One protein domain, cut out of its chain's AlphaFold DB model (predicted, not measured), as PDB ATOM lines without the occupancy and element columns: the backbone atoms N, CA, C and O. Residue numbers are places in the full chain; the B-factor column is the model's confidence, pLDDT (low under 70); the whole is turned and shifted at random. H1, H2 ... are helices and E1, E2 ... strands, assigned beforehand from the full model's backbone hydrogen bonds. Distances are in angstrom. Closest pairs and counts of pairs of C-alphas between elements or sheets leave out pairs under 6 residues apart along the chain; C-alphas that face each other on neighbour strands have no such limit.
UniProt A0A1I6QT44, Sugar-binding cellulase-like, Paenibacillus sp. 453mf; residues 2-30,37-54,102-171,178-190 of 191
ATOM      1  N   GLN A   2     100.043  -0.659  58.312       78.62
ATOM      2  CA  GLN A   2      99.871   0.078  57.048       78.62
ATOM      3  C   GLN A   2     101.175   0.601  56.399       78.62
ATOM      4  O   GLN A   2     101.352   0.299  55.224       78.62
ATOM      5  N   PRO A   3     102.118   1.271  57.104       85.31
ATOM      6  CA  PRO A   3     103.334   1.778  56.454       85.31
ATOM      7  C   PRO A   3     104.216   0.678  55.845       85.31
ATOM      8  O   PRO A   3     104.725   0.845  54.745       85.31
ATOM      9  N   TYR A   4     104.331  -0.475  56.511       89.56
ATOM     10  CA  TYR A   4     105.112  -1.614  56.013       89.56
ATOM     11  C   TYR A   4     104.445  -2.295  54.813       89.56
ATOM     12  O   TYR A   4     105.122  -2.756  53.900       89.56
ATOM     13  N   ILE A   5     103.108  -2.342  54.795       89.38
ATOM     14  CA  ILE A   5     102.362  -2.854  53.639       89.38
ATOM     15  C   ILE A   5     102.538  -1.897  52.454       89.38
ATOM     16  O   ILE A   5     102.776  -2.350  51.341       89.38
ATOM     17  N   GLU A   6     102.465  -0.581  52.685       94.00
ATOM     18  CA  GLU A   6     102.686   0.421  51.637       94.00
ATOM     19  C   GLU A   6     104.107   0.334  51.062       94.00
ATOM     20  O   GLU A   6     104.261   0.347  49.841       94.00
ATOM     21  N   GLU A   7     105.127   0.173  51.907       95.44
ATOM     22  CA  GLU A   7     106.515  -0.039  51.479       95.44
ATOM     23  C   GLU A   7     106.658  -1.290  50.598       95.44
ATOM     24  O   GLU A   7     107.171  -1.207  49.481       95.44
ATOM     25  N   ALA A   8     106.135  -2.436  51.049       94.69
ATOM     26  CA  ALA A   8     106.199  -3.690  50.297       94.69
ATOM     27  C   ALA A   8     105.457  -3.605  48.951       94.69
ATOM     28  O   ALA A   8     105.972  -4.038  47.919       94.69
ATOM     29  N   VAL A   9     104.263  -3.005  48.940       94.44
ATOM     30  CA  VAL A   9     103.491  -2.782  47.709       94.44
ATOM     31  C   VAL A   9     104.247  -1.848  46.766       94.44
ATOM     32  O   VAL A   9     104.305  -2.118  45.569       94.44
ATOM     33  N   GLY A  10     104.868  -0.783  47.281       96.50
ATOM     34  CA  GLY A  10     105.686   0.135  46.487       96.50
ATOM     35  C   GLY A  10     106.859  -0.579  45.817       96.50
ATOM     36  O   GLY A  10     107.000  -0.520  44.597       96.50
ATOM     37  N   TYR A  11     107.623  -1.345  46.597       97.25
ATOM     38  CA  TYR A  11     108.754  -2.138  46.113       97.25
ATOM     39  C   TYR A  11     108.374  -3.099  44.974       97.25
ATOM     40  O   TYR A  11     109.108  -3.218  43.987       97.25
ATOM     41  N   LEU A  12     107.239  -3.794  45.110       96.88
ATOM     42  CA  LEU A  12     106.753  -4.743  44.105       96.88
ATOM     43  C   LEU A  12     106.282  -4.031  42.838       96.88
ATOM     44  O   LEU A  12     106.616  -4.466  41.740       96.88
ATOM     45  N   ARG A  13     105.568  -2.911  42.982       95.88
ATOM     46  CA  ARG A  13     105.096  -2.102  41.850       95.88
ATOM     47  C   ARG A  13     106.236  -1.523  41.021       95.88
ATOM     48  O   ARG A  13     106.113  -1.446  39.804       95.88
ATOM     49  N   GLU A  14     107.336  -1.129  41.656       97.12
ATOM     50  CA  GLU A  14     108.527  -0.641  40.947       97.12
ATOM     51  C   GLU A  14     109.179  -1.730  40.085       97.12
ATOM     52  O   GLU A  14     109.666  -1.448  38.992       97.12
ATOM     53  N   ARG A  15     109.196  -2.976  40.570       97.44
ATOM     54  CA  ARG A  15     109.834  -4.113  39.886       97.44
ATOM     55  C   ARG A  15     108.938  -4.793  38.863       97.44
ATOM     56  O   ARG A  15     109.447  -5.385  37.915       97.44
ATOM     57  N   HIS A  16     107.631  -4.707  39.069       96.19
ATOM     58  CA  HIS A  16     106.613  -5.368  38.262       96.19
ATOM     59  C   HIS A  16     105.513  -4.363  37.882       96.19
ATOM     60  O   HIS A  16     104.378  -4.487  38.345       96.19
ATOM     61  N   PRO A  17     105.834  -3.330  37.078       94.38
ATOM     62  CA  PRO A  17     104.893  -2.255  36.747       94.38
ATOM     63  C   PRO A  17     103.685  -2.726  35.919       94.38
ATOM     64  O   PRO A  17     102.683  -2.019  35.824       94.38
ATOM     65  N   ASP A  18     103.784  -3.905  35.317       95.94
ATOM     66  CA  ASP A  18     102.777  -4.575  34.498       95.94
ATOM     67  C   ASP A  18     101.807  -5.459  35.304       95.94
ATOM     68  O   ASP A  18     100.777  -5.876  34.775       95.94
ATOM     69  N   ILE A  19     102.090  -5.713  36.587       94.25
ATOM     70  CA  ILE A  19     101.272  -6.562  37.460       94.25
ATOM     71  C   ILE A  19     100.539  -5.690  38.483       94.25
ATOM     72  O   ILE A  19     101.128  -4.827  39.133       94.25
ATOM     73  N   LEU A  20      99.236  -5.924  38.669       93.88
ATOM     74  CA  LEU A  20      98.477  -5.266  39.732       93.88
ATOM     75  C   LEU A  20      98.833  -5.880  41.089       93.88
ATOM     76  O   LEU A  20      98.643  -7.076  41.302       93.88
ATOM     77  N   ILE A  21      99.307  -5.053  42.020       95.31
ATOM     78  CA  ILE A  21      99.714  -5.495  43.356       95.31
ATOM     79  C   ILE A  21      98.635  -5.168  44.395       95.31
ATOM     80  O   ILE A  21      98.030  -4.088  44.396       95.31
ATOM     81  N   THR A  22      98.406  -6.115  45.305       92.25
ATOM     82  CA  THR A  22      97.450  -5.993  46.409       92.25
ATOM     83  C   THR A  22      98.001  -6.582  47.713       92.25
ATOM     84  O   THR A  22      99.074  -7.181  47.740       92.25
ATOM     85  N   ALA A  23      97.242  -6.411  48.792       88.31
ATOM     86  CA  ALA A  23      97.374  -7.110  50.057       88.31
ATOM     87  C   ALA A  23      95.986  -7.637  50.449       88.31
ATOM     88  O   ALA A  23      94.981  -6.956  50.235       88.31
ATOM     89  N   SER A  24      95.934  -8.843  51.010       83.19
ATOM     90  CA  SER A  24      94.688  -9.486  51.429       83.19
ATOM     91  C   SER A  24      94.267  -9.007  52.813       83.19
ATOM     92  O   SER A  24      95.087  -8.978  53.733       83.19
ATOM     93  N   TYR A  25      92.986  -8.680  52.987       75.88
ATOM     94  CA  TYR A  25      92.441  -8.307  54.291       75.88
ATOM     95  C   TYR A  25      91.203  -9.124  54.651       75.88
ATOM     96  O   TYR A  25      90.242  -9.213  53.886       75.88
ATOM     97  N   THR A  26      91.175  -9.640  55.872       69.69
ATOM     98  CA  THR A  26      90.031 -10.397  56.375       69.69
ATOM     99  C   THR A  26      89.040  -9.474  57.063       69.69
ATOM    100  O   THR A  26      89.397  -8.753  57.988       69.69
ATOM    101  N   LEU A  27      87.763  -9.517  56.675       61.03
ATOM    102  CA  LEU A  27      86.729  -8.664  57.270       61.03
ATOM    103  C   LEU A  27      86.233  -9.166  58.638       61.03
ATOM    104  O   LEU A  27      85.192  -8.709  59.102       61.03
ATOM    105  N   ASN A  28      86.915 -10.105  59.298       52.50
ATOM    106  CA  ASN A  28      86.389 -10.830  60.467       52.50
ATOM    107  C   ASN A  28      86.295  -9.994  61.744       52.50
ATOM    108  O   ASN A  28      85.416 -10.271  62.572       52.50
ATOM    109  N   GLU A  29      87.081  -8.924  61.840       49.78
ATOM    110  CA  GLU A  29      87.114  -7.992  62.967       49.78
ATOM    111  C   GLU A  29      86.780  -6.562  62.530       49.78
ATOM    112  O   GLU A  29      86.927  -6.190  61.363       49.78
ATOM    113  N   ALA A  30      86.307  -5.744  63.471       45.53
ATOM    114  CA  ALA A  30      86.095  -4.319  63.253       45.53
ATOM    115  C   ALA A  30      87.447  -3.586  63.300       45.53
ATOM    116  O   ALA A  30      87.790  -2.970  64.302       45.53
ATOM    117  N   ALA A  37      96.343  -0.228  53.183       85.44
ATOM    118  CA  ALA A  37      97.365   0.437  52.384       85.44
ATOM    119  C   ALA A  37      96.720   1.260  51.261       85.44
ATOM    120  O   ALA A  37      95.810   0.798  50.574       85.44
ATOM    121  N   ARG A  38      97.180   2.496  51.075       84.81
ATOM    122  CA  ARG A  38      96.572   3.434  50.117       84.81
ATOM    123  C   ARG A  38      97.074   3.238  48.693       84.81
ATOM    124  O   ARG A  38      96.451   3.708  47.752       84.81
ATOM    125  N   ASN A  39      98.207   2.562  48.530       90.62
ATOM    126  CA  ASN A  39      98.868   2.354  47.245       90.62
ATOM    127  C   ASN A  39      98.534   1.002  46.586       90.62
ATOM    128  O   ASN A  39      99.244   0.592  45.663       90.62
ATOM    129  N   LEU A  40      97.469   0.329  47.036       86.50
ATOM    130  CA  LEU A  40      96.935  -0.886  46.416       86.50
ATOM    131  C   LEU A  40      96.338  -0.577  45.038       86.50
ATOM    132  O   LEU A  40      95.710   0.462  44.851       86.50
ATOM    133  N   GLN A  41      96.496  -1.498  44.089       89.56
ATOM    134  CA  GLN A  41      95.894  -1.378  42.754       89.56
ATOM    135  C   GLN A  41      94.591  -2.173  42.612       89.56
ATOM    136  O   GLN A  41      93.795  -1.895  41.720       89.56
ATOM    137  N   VAL A  42      94.365  -3.146  43.498       86.56
ATOM    138  CA  VAL A  42      93.127  -3.928  43.620       86.56
ATOM    139  C   VAL A  42      92.852  -4.123  45.106       86.56
ATOM    140  O   VAL A  42      93.781  -4.370  45.871       86.56
ATOM    141  N   ALA A  43      91.602  -4.016  45.537       81.19
ATOM    142  CA  ALA A  43      91.203  -4.308  46.905       81.19
ATOM    143  C   ALA A  43      90.835  -5.792  47.029       81.19
ATOM    144  O   ALA A  43      89.889  -6.250  46.388       81.19
ATOM    145  N   HIS A  44      91.572  -6.538  47.850       85.38
ATOM    146  CA  HIS A  44      91.346  -7.965  48.048       85.38
ATOM    147  C   HIS A  44      90.853  -8.249  49.471       85.38
ATOM    148  O   HIS A  44      91.548  -7.956  50.448       85.38
ATOM    149  N   PHE A  45      89.644  -8.809  49.587       78.19
ATOM    150  CA  PHE A  45      89.008  -9.064  50.880       78.19
ATOM    151  C   PHE A  45      88.494 -10.493  51.032       78.19
ATOM    152  O   PHE A  45      88.067 -11.123  50.067       78.19
ATOM    153  N   HIS A  46      88.493 -10.969  52.276       79.62
ATOM    154  CA  HIS A  46      87.885 -12.239  52.671       79.62
ATOM    155  C   HIS A  46      86.578 -11.976  53.448       79.62
ATOM    156  O   HIS A  46      86.522 -11.060  54.282       79.62
ATOM    157  N   LEU A  47      85.525 -12.757  53.183       68.69
ATOM    158  CA  LEU A  47      84.141 -12.470  53.578       68.69
ATOM    159  C   LEU A  47      83.318 -13.744  53.888       68.69
ATOM    160  O   LEU A  47      83.063 -14.527  52.995       68.69
ATOM    161  N   TYR A  48      82.765 -13.908  55.091       69.12
ATOM    162  CA  TYR A  48      82.280 -15.205  55.610       69.12
ATOM    163  C   TYR A  48      81.046 -15.189  56.530       69.12
ATOM    164  O   TYR A  48      81.221 -14.978  57.698       69.12
ATOM    165  N   ILE A  49      79.793 -15.385  56.146       63.34
ATOM    166  CA  ILE A  49      78.603 -14.937  56.884       63.34
ATOM    167  C   ILE A  49      78.471 -15.285  58.407       63.34
ATOM    168  O   ILE A  49      78.328 -16.441  58.765       63.34
ATOM    169  N   LYS A  50      78.439 -14.281  59.325       53.91
ATOM    170  CA  LYS A  50      78.599 -14.400  60.827       53.91
ATOM    171  C   LYS A  50      77.270 -14.854  61.400       53.91
ATOM    172  O   LYS A  50      77.265 -15.611  62.343       53.91
ATOM    173  N   GLY A  51      76.162 -14.283  60.917       51.09
ATOM    174  CA  GLY A  51      74.853 -14.436  61.560       51.09
ATOM    175  C   GLY A  51      74.372 -15.880  61.514       51.09
ATOM    176  O   GLY A  51      74.102 -16.465  62.551       51.09
ATOM    177  N   VAL A  52      74.390 -16.470  60.315       50.38
ATOM    178  CA  VAL A  52      74.086 -17.892  60.107       50.38
ATOM    179  C   VAL A  52      75.085 -18.769  60.843       50.38
ATOM    180  O   VAL A  52      74.687 -19.738  61.465       50.38
ATOM    181  N   LEU A  53      76.372 -18.431  60.804       47.72
ATOM    182  CA  LEU A  53      77.385 -19.252  61.446       47.72
ATOM    183  C   LEU A  53      77.334 -19.191  62.978       47.72
ATOM    184  O   LEU A  53      77.516 -20.216  63.610       47.72
ATOM    185  N   ASN A  54      77.042 -18.036  63.575       50.66
ATOM    186  CA  ASN A  54      76.843 -17.900  65.016       50.66
ATOM    187  C   ASN A  54      75.606 -18.687  65.460       50.66
ATOM    188  O   ASN A  54      75.687 -19.444  66.416       50.66
ATOM    189  N   VAL A 102      80.941 -13.270  59.441       34.22
ATOM    190  CA  VAL A 102      80.602 -12.002  58.658       34.22
ATOM    191  C   VAL A 102      79.087 -11.632  58.427       34.22
ATOM    192  O   VAL A 102      78.449 -11.973  57.447       34.22
ATOM    193  N   GLY A 103      78.429 -10.841  59.269       37.19
ATOM    194  CA  GLY A 103      77.216 -10.071  58.862       37.19
ATOM    195  C   GLY A 103      77.600  -8.668  58.359       37.19
ATOM    196  O   GLY A 103      78.773  -8.340  58.495       37.19
ATOM    197  N   MET A 104      76.657  -7.847  57.839       31.52
ATOM    198  CA  MET A 104      76.682  -6.373  57.538       31.52
ATOM    199  C   MET A 104      77.869  -5.747  56.760       31.52
ATOM    200  O   MET A 104      77.766  -4.650  56.215       31.52
ATOM    201  N   LYS A 105      78.992  -6.446  56.649       38.16
ATOM    202  CA  LYS A 105      80.286  -5.988  56.136       38.16
ATOM    203  C   LYS A 105      80.315  -5.893  54.610       38.16
ATOM    204  O   LYS A 105      81.054  -5.078  54.075       38.16
ATOM    205  N   LEU A 106      79.474  -6.681  53.932       39.88
ATOM    206  CA  LEU A 106      79.278  -6.662  52.475       39.88
ATOM    207  C   LEU A 106      78.804  -5.297  51.967       39.88
ATOM    208  O   LEU A 106      79.303  -4.802  50.962       39.88
ATOM    209  N   ILE A 107      77.856  -4.689  52.681       35.97
ATOM    210  CA  ILE A 107      77.247  -3.412  52.289       35.97
ATOM    211  C   ILE A 107      78.237  -2.264  52.531       35.97
ATOM    212  O   ILE A 107      78.430  -1.415  51.671       35.97
ATOM    213  N   TYR A 108      78.967  -2.308  53.646       34.34
ATOM    214  CA  TYR A 108      80.022  -1.342  53.960       34.34
ATOM    215  C   TYR A 108      81.215  -1.383  52.982       34.34
ATOM    216  O   TYR A 108      81.801  -0.344  52.677       34.34
ATOM    217  N   LEU A 109      81.574  -2.568  52.468       36.09
ATOM    218  CA  LEU A 109      82.669  -2.716  51.505       36.09
ATOM    219  C   LEU A 109      82.386  -1.953  50.207       36.09
ATOM    220  O   LEU A 109      83.256  -1.243  49.714       36.09
ATOM    221  N   HIS A 110      81.161  -2.057  49.694       37.12
ATOM    222  CA  HIS A 110      80.725  -1.329  48.505       37.12
ATOM    223  C   HIS A 110      80.852   0.193  48.669       37.12
ATOM    224  O   HIS A 110      81.399   0.863  47.790       37.12
ATOM    225  N   ASP A 111      80.417   0.737  49.807       35.72
ATOM    226  CA  ASP A 111      80.420   2.187  50.029       35.72
ATOM    227  C   ASP A 111      81.846   2.758  50.127       35.72
ATOM    228  O   ASP A 111      82.123   3.843  49.612       35.72
ATOM    229  N   TRP A 112      82.785   2.007  50.715       43.91
ATOM    230  CA  TRP A 112      84.199   2.399  50.774       43.91
ATOM    231  C   TRP A 112      84.877   2.363  49.395       43.91
ATOM    232  O   TRP A 112      85.670   3.241  49.054       43.91
ATOM    233  N   VAL A 113      84.549   1.365  48.578       40.19
ATOM    234  CA  VAL A 113      85.163   1.126  47.264       40.19
ATOM    235  C   VAL A 113      84.767   2.194  46.260       40.19
ATOM    236  O   VAL A 113      85.627   2.754  45.576       40.19
ATOM    237  N   ARG A 114      83.476   2.536  46.215       46.56
ATOM    238  CA  ARG A 114      82.955   3.577  45.324       46.56
ATOM    239  C   ARG A 114      83.636   4.928  45.556       46.56
ATOM    240  O   ARG A 114      83.803   5.694  44.613       46.56
ATOM    241  N   HIS A 115      84.053   5.205  46.790       39.75
ATOM    242  CA  HIS A 115      84.758   6.435  47.147       39.75
ATOM    243  C   HIS A 115      86.238   6.448  46.718       39.75
ATOM    244  O   HIS A 115      86.794   7.522  46.517       39.75
ATOM    245  N   ASN A 116      86.877   5.280  46.556       48.22
ATOM    246  CA  ASN A 116      88.316   5.165  46.275       48.22
ATOM    247  C   ASN A 116      88.646   4.766  44.826       48.22
ATOM    248  O   ASN A 116      89.812   4.801  44.445       48.22
ATOM    249  N   GLY A 117      87.652   4.393  44.012       61.25
ATOM    250  CA  GLY A 117      87.837   4.116  42.579       61.25
ATOM    251  C   GLY A 117      88.716   2.900  42.258       61.25
ATOM    252  O   GLY A 117      89.183   2.775  41.129       61.25
ATOM    253  N   ILE A 118      88.955   2.016  43.231       69.00
ATOM    254  CA  ILE A 118      89.780   0.814  43.061       69.00
ATOM    255  C   ILE A 118      88.908  -0.422  42.797       69.00
ATOM    256  O   ILE A 118      87.871  -0.576  43.444       69.00
ATOM    257  N   PRO A 119      89.305  -1.334  41.891       80.31
ATOM    258  CA  PRO A 119      88.582  -2.584  41.683       80.31
ATOM    259  C   PRO A 119      88.622  -3.495  42.915       80.31
ATOM    260  O   PRO A 119      89.598  -3.486  43.664       80.31
ATOM    261  N   VAL A 120      87.588  -4.318  43.100       74.25
ATOM    262  CA  VAL A 120      87.444  -5.210  44.266       74.25
ATOM    263  C   VAL A 120      87.338  -6.653  43.840       74.25
ATOM    264  O   VAL A 120      86.578  -6.968  42.928       74.25
ATOM    265  N   VAL A 121      88.019  -7.528  44.572       84.19
ATOM    266  CA  VAL A 121      87.861  -8.975  44.458       84.19
ATOM    267  C   VAL A 121      87.623  -9.580  45.841       84.19
ATOM    268  O   VAL A 121      88.319  -9.245  46.804       84.19
ATOM    269  N   ILE A 122      86.647 -10.486  45.935       81.69
ATOM    270  CA  ILE A 122      86.484 -11.366  47.100       81.69
ATOM    271  C   ILE A 122      87.185 -12.687  46.799       81.69
ATOM    272  O   ILE A 122      86.696 -13.458  45.976       81.69
ATOM    273  N   GLY A 123      88.325 -12.946  47.440       79.38
ATOM    274  CA  GLY A 123      89.094 -14.175  47.203       79.38
ATOM    275  C   GLY A 123      88.820 -15.301  48.190       79.38
ATOM    276  O   GLY A 123      89.323 -16.400  47.995       79.38
ATOM    277  N   GLU A 124      88.005 -15.063  49.220       78.12
ATOM    278  CA  GLU A 124      87.641 -16.090  50.196       78.12
ATOM    279  C   GLU A 124      86.262 -15.802  50.820       78.12
ATOM    280  O   GLU A 124      85.956 -14.648  51.132       78.12
ATOM    281  N   GLY A 125      85.426 -16.831  50.986       75.25
ATOM    282  CA  GLY A 125      84.046 -16.727  51.485       75.25
ATOM    283  C   GLY A 125      83.175 -17.885  51.008       75.25
ATOM    284  O   GLY A 125      83.581 -18.525  50.066       75.25
ATOM    285  N   TYR A 126      82.005 -18.214  51.561       70.81
ATOM    286  CA  TYR A 126      81.163 -17.348  52.383       70.81
ATOM    287  C   TYR A 126      80.689 -17.968  53.683       70.81
ATOM    288  O   TYR A 126      79.973 -17.287  54.394       70.81
ATOM    289  N   VAL A 127      80.998 -19.217  54.001       66.69
ATOM    290  CA  VAL A 127      80.373 -19.883  55.156       66.69
ATOM    291  C   VAL A 127      81.410 -20.401  56.160       66.69
ATOM    292  O   VAL A 127      81.082 -20.590  57.327       66.69
ATOM    293  N   GLY A 128      82.684 -20.473  55.767       63.12
ATOM    294  CA  GLY A 128      83.777 -20.893  56.646       63.12
ATOM    295  C   GLY A 128      84.194 -22.332  56.380       63.12
ATOM    296  O   GLY A 128      83.598 -23.020  55.553       63.12
ATOM    297  N   TYR A 129      85.239 -22.789  57.071       56.12
ATOM    298  CA  TYR A 129      85.690 -24.173  56.970       56.12
ATOM    299  C   TYR A 129      84.635 -25.093  57.595       56.12
ATOM    300  O   TYR A 129      84.453 -25.114  58.812       56.12
ATOM    301  N   THR A 130      83.905 -25.827  56.763       55.25
ATOM    302  CA  THR A 130      82.931 -26.817  57.219       55.25
ATOM    303  C   THR A 130      83.656 -28.145  57.431       55.25
ATOM    304  O   THR A 130      84.618 -28.434  56.709       55.25
ATOM    305  N   PRO A 131      83.251 -28.977  58.410       58.56
ATOM    306  CA  PRO A 131      83.788 -30.328  58.528       58.56
ATOM    307  C   PRO A 131      83.731 -31.032  57.170       58.56
ATOM    308  O   PRO A 131      82.741 -30.897  56.456       58.56
ATOM    309  N   LEU A 132      84.786 -31.771  56.810       60.66
ATOM    310  CA  LEU A 132      84.980 -32.320  55.458       60.66
ATOM    311  C   LEU A 132      83.755 -33.077  54.913       60.66
ATOM    312  O   LEU A 132      83.512 -33.048  53.714       60.66
ATOM    313  N   ASN A 133      83.002 -33.735  55.797       61.84
ATOM    314  CA  ASN A 133      81.849 -34.566  55.458       61.84
ATOM    315  C   ASN A 133      80.498 -33.917  55.811       61.84
ATOM    316  O   ASN A 133      79.486 -34.612  55.822       61.84
ATOM    317  N   ALA A 134      80.462 -32.626  56.145       63.97
ATOM    318  CA  ALA A 134      79.221 -31.908  56.420       63.97
ATOM    319  C   ALA A 134      78.678 -31.289  55.135       63.97
ATOM    320  O   ALA A 134      79.409 -30.591  54.442       63.97
ATOM    321  N   SER A 135      77.376 -31.433  54.880       63.97
ATOM    322  CA  SER A 135      76.734 -30.910  53.667       63.97
ATOM    323  C   SER A 135      76.424 -29.410  53.723       63.97
ATOM    324  O   SER A 135      75.427 -28.954  53.160       63.97
ATOM    325  N   PHE A 136      77.177 -28.641  54.504       67.44
ATOM    326  CA  PHE A 136      76.753 -27.305  54.907       67.44
ATOM    327  C   PHE A 136      76.906 -26.290  53.776       67.44
ATOM    328  O   PHE A 136      75.978 -25.527  53.505       67.44
ATOM    329  N   GLU A 137      78.038 -26.318  53.069       71.88
ATOM    330  CA  GLU A 137      78.288 -25.401  51.960       71.88
ATOM    331  C   GLU A 137      77.717 -25.932  50.636       71.88
ATOM    332  O   GLU A 137      77.075 -25.187  49.896       71.88
ATOM    333  N   GLU A 138      77.870 -27.231  50.361       78.75
ATOM    334  CA  GLU A 138      77.378 -27.919  49.157       78.75
ATOM    335  C   GLU A 138      75.883 -28.215  49.176       78.75
ATOM    336  O   GLU A 138      75.283 -28.480  48.124       78.75
ATOM    337  N   GLY A 139      75.279 -28.165  50.361       77.94
ATOM    338  CA  GLY A 139      73.848 -28.289  50.536       77.94
ATOM    339  C   GLY A 139      73.091 -27.069  50.002       77.94
ATOM    340  O   GLY A 139      73.673 -26.017  49.716       77.94
ATOM    341  N   PRO A 140      71.758 -27.172  49.882       76.00
ATOM    342  CA  PRO A 140      70.928 -26.100  49.331       76.00
ATOM    343  C   PRO A 140      71.075 -24.754  50.059       76.00
ATOM    344  O   PRO A 140      71.049 -23.706  49.413       76.00
ATOM    345  N   GLY A 141      71.258 -24.771  51.385       73.25
ATOM    346  CA  GLY A 141      71.415 -23.562  52.200       73.25
ATOM    347  C   GLY A 141      72.735 -22.830  51.947       73.25
ATOM    348  O   GLY A 141      72.727 -21.628  51.670       73.25
ATOM    349  N   GLY A 142      73.859 -23.552  51.976       75.75
ATOM    350  CA  GLY A 142      75.179 -22.993  51.681       75.75
ATOM    351  C   GLY A 142      75.282 -22.452  50.261       75.75
ATOM    352  O   GLY A 142      75.707 -21.312  50.065       75.75
ATOM    353  N   LYS A 143      74.765 -23.201  49.278       84.31
ATOM    354  CA  LYS A 143      74.657 -22.722  47.896       84.31
ATOM    355  C   LYS A 143      73.830 -21.453  47.814       84.31
ATOM    356  O   LYS A 143      74.304 -20.475  47.257       84.31
ATOM    357  N   TYR A 144      72.640 -21.404  48.409       78.19
ATOM    358  CA  TYR A 144      71.820 -20.190  48.386       78.19
ATOM    359  C   TYR A 144      72.580 -18.956  48.903       78.19
ATOM    360  O   TYR A 144      72.534 -17.897  48.271       78.19
ATOM    361  N   ILE A 145      73.315 -19.104  50.009       73.94
ATOM    362  CA  ILE A 145      74.156 -18.046  50.578       73.94
ATOM    363  C   ILE A 145      75.240 -17.613  49.589       73.94
ATOM    364  O   ILE A 145      75.369 -16.417  49.310       73.94
ATOM    365  N   ALA A 146      75.989 -18.572  49.044       82.62
ATOM    366  CA  ALA A 146      77.047 -18.314  48.078       82.62
ATOM    367  C   ALA A 146      76.513 -17.582  46.842       82.62
ATOM    368  O   ALA A 146      77.006 -16.522  46.460       82.62
ATOM    369  N   GLU A 147      75.426 -18.084  46.266       85.12
ATOM    370  CA  GLU A 147      74.793 -17.483  45.103       85.12
ATOM    371  C   GLU A 147      74.245 -16.077  45.384       85.12
ATOM    372  O   GLU A 147      74.290 -15.194  44.525       85.12
ATOM    373  N   TYR A 148      73.683 -15.850  46.574       75.12
ATOM    374  CA  TYR A 148      73.240 -14.526  46.995       75.12
ATOM    375  C   TYR A 148      74.422 -13.558  47.096       75.12
ATOM    376  O   TYR A 148      74.347 -12.453  46.556       75.12
ATOM    377  N   ALA A 149      75.514 -13.971  47.743       74.75
ATOM    378  CA  ALA A 149      76.706 -13.149  47.901       74.75
ATOM    379  C   ALA A 149      77.346 -12.808  46.549       74.75
ATOM    380  O   ALA A 149      77.653 -11.641  46.313       74.75
ATOM    381  N   ILE A 150      77.446 -13.782  45.639       83.62
ATOM    382  CA  ILE A 150      77.916 -13.577  44.264       83.62
ATOM    383  C   ILE A 150      77.027 -12.562  43.537       83.62
ATOM    384  O   ILE A 150      77.518 -11.534  43.076       83.62
ATOM    385  N   ARG A 151      75.705 -12.790  43.489       80.56
ATOM    386  CA  ARG A 151      74.761 -11.868  42.828       80.56
ATOM    387  C   ARG A 151      74.864 -10.451  43.383       80.56
ATOM    388  O   ARG A 151      74.849  -9.493  42.616       80.56
ATOM    389  N   LYS A 152      74.967 -10.305  44.707       70.06
ATOM    390  CA  LYS A 152      75.106  -8.996  45.354       70.06
ATOM    391  C   LYS A 152      76.450  -8.347  45.052       70.06
ATOM    392  O   LYS A 152      76.446  -7.187  44.670       70.06
ATOM    393  N   GLY A 153      77.565  -9.063  45.181       66.50
ATOM    394  CA  GLY A 153      78.898  -8.534  44.885       66.50
ATOM    395  C   GLY A 153      79.012  -8.036  43.446       66.50
ATOM    396  O   GLY A 153      79.424  -6.901  43.215       66.50
ATOM    397  N   MET A 154      78.531  -8.832  42.489       80.75
ATOM    398  CA  MET A 154      78.524  -8.434  41.081       80.75
ATOM    399  C   MET A 154      77.592  -7.237  40.827       80.75
ATOM    400  O   MET A 154      77.994  -6.278  40.176       80.75
ATOM    401  N   ALA A 155      76.387  -7.204  41.416       69.31
ATOM    402  CA  ALA A 155      75.486  -6.045  41.329       69.31
ATOM    403  C   ALA A 155      76.058  -4.756  41.954       69.31
ATOM    404  O   ALA A 155      75.647  -3.660  41.581       69.31
ATOM    405  N   LEU A 156      76.995  -4.887  42.895       62.72
ATOM    406  CA  LEU A 156      77.723  -3.788  43.531       62.72
ATOM    407  C   LEU A 156      78.984  -3.383  42.738       62.72
ATOM    408  O   LEU A 156      79.713  -2.491  43.169       62.72
ATOM    409  N   GLY A 157      79.237  -4.007  41.582       70.19
ATOM    410  CA  GLY A 157      80.334  -3.663  40.677       70.19
ATOM    411  C   GLY A 157      81.687  -4.263  41.061       70.19
ATOM    412  O   GLY A 157      82.722  -3.708  40.687       70.19
ATOM    413  N   PHE A 158      81.718  -5.358  41.828       78.44
ATOM    414  CA  PHE A 158      82.980  -6.044  42.121       78.44
ATOM    415  C   PHE A 158      83.543  -6.692  40.849       78.44
ATOM    416  O   PHE A 158      82.801  -7.155  39.988       78.44
ATOM    417  N   TRP A 159      84.871  -6.729  40.735       85.62
ATOM    418  CA  TRP A 159      85.582  -7.289  39.581       85.62
ATOM    419  C   TRP A 159      85.585  -8.815  39.567       85.62
ATOM    420  O   TRP A 159      85.724  -9.420  38.508       85.62
ATOM    421  N   GLY A 160      85.459  -9.441  40.736       86.50
ATOM    422  CA  GLY A 160      85.433 -10.889  40.843       86.50
ATOM    423  C   GLY A 160      85.048 -11.375  42.232       86.50
ATOM    424  O   GLY A 160      85.284 -10.712  43.244       86.50
ATOM    425  N   MET A 161      84.463 -12.565  42.259       87.94
ATOM    426  CA  MET A 161      84.005 -13.247  43.463       87.94
ATOM    427  C   MET A 161      84.485 -14.696  43.413       87.94
ATOM    428  O   MET A 161      84.303 -15.363  42.393       87.94
ATOM    429  N   THR A 162      85.036 -15.217  44.508       89.56
ATOM    430  CA  THR A 162      85.132 -16.670  44.675       89.56
ATOM    431  C   THR A 162      83.732 -17.278  44.769       89.56
ATOM    432  O   THR A 162      82.762 -16.607  45.149       89.56
ATOM    433  N   LEU A 163      83.613 -18.551  44.402       89.38
ATOM    434  CA  LEU A 163      82.320 -19.219  44.390       89.38
ATOM    435  C   LEU A 163      81.861 -19.632  45.791       89.38
ATOM    436  O   LEU A 163      80.679 -19.522  46.094       89.38
ATOM    437  N   CYS A 164      82.783 -20.114  46.621       82.50
ATOM    438  CA  CYS A 164      82.528 -20.649  47.957       82.50
ATOM    439  C   CYS A 164      83.857 -20.869  48.710       82.50
ATOM    440  O   CYS A 164      84.936 -20.658  48.143       82.50
ATOM    441  N   SER A 165      83.778 -21.240  49.994       74.62
ATOM    442  CA  SER A 165      84.915 -21.376  50.911       74.62
ATOM    443  C   SER A 165      85.699 -22.644  50.591       74.62
ATOM    444  O   SER A 165      86.923 -22.646  50.678       74.62
ATOM    445  N   ASN A 166      85.004 -23.701  50.166       66.88
ATOM    446  CA  ASN A 166      85.576 -24.998  49.831       66.88
ATOM    447  C   ASN A 166      85.388 -25.308  48.344       66.88
ATOM    448  O   ASN A 166      84.375 -25.871  47.938       66.88
ATOM    449  N   CYS A 167      86.376 -24.978  47.514       72.81
ATOM    450  CA  CYS A 167      86.353 -25.337  46.095       72.81
ATOM    451  C   CYS A 167      87.724 -25.844  45.641       72.81
ATOM    452  O   CYS A 167      88.450 -25.177  44.906       72.81
ATOM    453  N   ALA A 168      88.105 -27.027  46.123       80.62
ATOM    454  CA  ALA A 168      89.325 -27.709  45.703       80.62
ATOM    455  C   ALA A 168      89.077 -29.219  45.571       80.62
ATOM    456  O   ALA A 168      88.171 -29.725  46.232       80.62
ATOM    457  N   PRO A 169      89.898 -29.965  44.803       84.19
ATOM    458  CA  PRO A 169      89.643 -31.372  44.471       84.19
ATOM    459  C   PRO A 169      89.391 -32.333  45.638       84.19
ATOM    460  O   PRO A 169      88.793 -33.383  45.440       84.19
ATOM    461  N   HIS A 170      89.852 -31.994  46.842       76.12
ATOM    462  CA  HIS A 170      89.671 -32.805  48.046       76.12
ATOM    463  C   HIS A 170      88.393 -32.473  48.838       76.12
ATOM    464  O   HIS A 170      88.133 -33.124  49.844       76.12
ATOM    465  N   HIS A 171      87.603 -31.482  48.415       76.50
ATOM    466  CA  HIS A 171      86.326 -31.127  49.034       76.50
ATOM    467  C   HIS A 171      85.148 -31.719  48.247       76.50
ATOM    468  O   HIS A 171      85.143 -31.612  47.018       76.50
ATOM    469  N   PRO A 178      78.509 -28.658  37.326       95.00
ATOM    470  CA  PRO A 178      77.520 -27.798  36.678       95.00
ATOM    471  C   PRO A 178      77.270 -26.499  37.445       95.00
ATOM    472  O   PRO A 178      77.196 -25.429  36.829       95.00
ATOM    473  N   TRP A 179      77.179 -26.562  38.779       93.38
ATOM    474  CA  TRP A 179      77.010 -25.370  39.607       93.38
ATOM    475  C   TRP A 179      78.222 -24.440  39.487       93.38
ATOM    476  O   TRP A 179      78.058 -23.247  39.217       93.38
ATOM    477  N   GLN A 180      79.439 -24.985  39.578       92.81
ATOM    478  CA  GLN A 180      80.669 -24.198  39.463       92.81
ATOM    479  C   GLN A 180      80.791 -23.504  38.101       92.81
ATOM    480  O   GLN A 180      81.063 -22.307  38.026       92.81
ATOM    481  N   GLN A 181      80.544 -24.223  37.003       95.00
ATOM    482  CA  GLN A 181      80.601 -23.650  35.654       95.00
ATOM    483  C   GLN A 181      79.557 -22.551  35.442       95.00
ATOM    484  O   GLN A 181      79.835 -21.558  34.767       95.00
ATOM    485  N   ARG A 182      78.352 -22.716  36.001       95.44
ATOM    486  CA  ARG A 182      77.291 -21.706  35.934       95.44
ATOM    487  C   ARG A 182      77.723 -20.412  36.619       95.44
ATOM    488  O   ARG A 182      77.586 -19.345  36.025       95.44
ATOM    489  N   TRP A 183      78.241 -20.505  37.840       94.00
ATOM    490  CA  TRP A 183      78.563 -19.331  38.648       94.00
ATOM    491  C   TRP A 183      79.881 -18.661  38.265       94.00
ATOM    492  O   TRP A 183      79.950 -17.434  38.265       94.00
ATOM    493  N   ASN A 184      80.874 -19.427  37.804       93.38
ATOM    494  CA  ASN A 184      82.059 -18.853  37.165       93.38
ATOM    495  C   ASN A 184      81.679 -18.039  35.926       93.38
ATOM    496  O   ASN A 184      82.151 -16.920  35.753       93.38
ATOM    497  N   ARG A 185      80.787 -18.569  35.083       95.38
ATOM    498  CA  ARG A 185      80.316 -17.843  33.901       95.38
ATOM    499  C   ARG A 185      79.515 -16.601  34.265       95.38
ATOM    500  O   ARG A 185      79.743 -15.558  33.674       95.38
ATOM    501  N   PHE A 186      78.657 -16.682  35.282       93.75
ATOM    502  CA  PHE A 186      77.981 -15.500  35.815       93.75
ATOM    503  C   PHE A 186      78.988 -14.412  36.211       93.75
ATOM    504  O   PHE A 186      78.842 -13.288  35.759       93.75
ATOM    505  N   ASN A 187      80.041 -14.737  36.968       90.31
ATOM    506  CA  ASN A 187      81.064 -13.756  37.351       90.31
ATOM    507  C   ASN A 187      81.782 -13.121  36.151       90.31
ATOM    508  O   ASN A 187      82.067 -11.929  36.176       90.31
ATOM    509  N   LEU A 188      82.090 -13.908  35.118       90.56
ATOM    510  CA  LEU A 188      82.814 -13.431  33.935       90.56
ATOM    511  C   LEU A 188      81.945 -12.566  33.011       90.56
ATOM    512  O   LEU A 188      82.446 -11.612  32.410       90.56
ATOM    513  N   ASP A 189      80.660 -12.901  32.900       91.62
ATOM    514  CA  ASP A 189      79.737 -12.285  31.945       91.62
ATOM    515  C   ASP A 189      78.953 -11.106  32.544       91.62
ATOM    516  O   ASP A 189      78.356 -10.331  31.797       91.62
ATOM    517  N   TYR A 190      78.936 -10.955  33.874       80.62
ATOM    518  CA  TYR A 190      78.227  -9.871  34.553       80.62
ATOM    519  C   TYR A 190      78.959  -8.539  34.338       80.62
ATOM    520  O   TYR A 190      79.879  -8.186  35.078       80.62
TER     521      TYR A 190
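Overview. This is residues 2 to 30, 37 to 54, 102 to 171 and 178 to 190 of the 191 residues of the protein "Sugar-binding cellulase-like" of Paenibacillus sp. 453mf (UniProt A0A1I6QT44). A small sheet of three short parallel strands lies near the middle, with H3 and H4 grazing it and H5 side by side with H4 on the side away from H3. H1 is set off at one end, far from the other helices, and a long unnamed stretch after H4 comes back beside E3. The printed part has 130 residues, with five named helices and three named strands in the order H1 E1 E2 H2 H3 E3 H4 H5; the sheet runs E1 E2 E3, and the class is mostly helix. The whole is compact, with a radius of gyration of the C-alphas of 15.8 A and spans of 45 by 32 by 30 A.

Arrangement. In the sheet, E2, residues 43 to 46, is the inner strand between the edge strands E1, residues 24 to 26, and E3, residues 120 to 124. E1 and E2 are parallel at 40 degrees, with N 25 and O 44 within hydrogen-bond range at 3.0 A. E2 and E3 are parallel at 26 degrees, with N 121 and O 43 at 2.9 A. Residues 121 to 122 of E3 also pair, parallel, with residues 160 to 161. H3, residues 105 to 116, only grazes the sheet with its residues 109 to 116. H4, residues 140 to 155, only grazes it too, with its residues 149 to 154. H3 and H4 are close but not clearly touching; their closest C-alphas, of Leu 106 and Gly 153, are 7.8 A apart, and they run the same way at a shallow tilt of 16 degrees. H4 and H5, residues 178 to 189, only just touch, with 3 pairs of C-alphas within 8 A, the closest those of Met 154 and Asn 187 at 7.0 A; they run the same way at a shallow tilt of 9 degrees. H1, residues 2 to 15, and H2, residues 50 to 54, are not on the sheet and touch no helix. Each O i to N i+4 pair is within hydrogen-bond range in H1, H2, H4 and H5, against 6 of 8 in H3.

Along the chain. H1 begins at C-alpha 2 (99.871, 0.078, 57.048) and is 20.3 A long. H4 is 22.1 A, H3 16.9 A, H5 16.4 A and E3 12.4 A long. H5 ends at C-alpha 189 (79.737, -12.285, 31.945).

Size, cuts and confidence. The C-alphas farthest apart, of Glu 14 and Pro 140, are 46.2 A apart. Residues 31 to 36, 55 to 101 and 172 to 177 are not printed, with C-alpha gaps of 16.4, 9.5 and 15.5 A. The link from E3 to H4 is long, 15 residues. The mean pLDDT of the printed part is 74.4, and 44 residues are under 70, among them 47 to 54, 102 to 118 and 127 to 136.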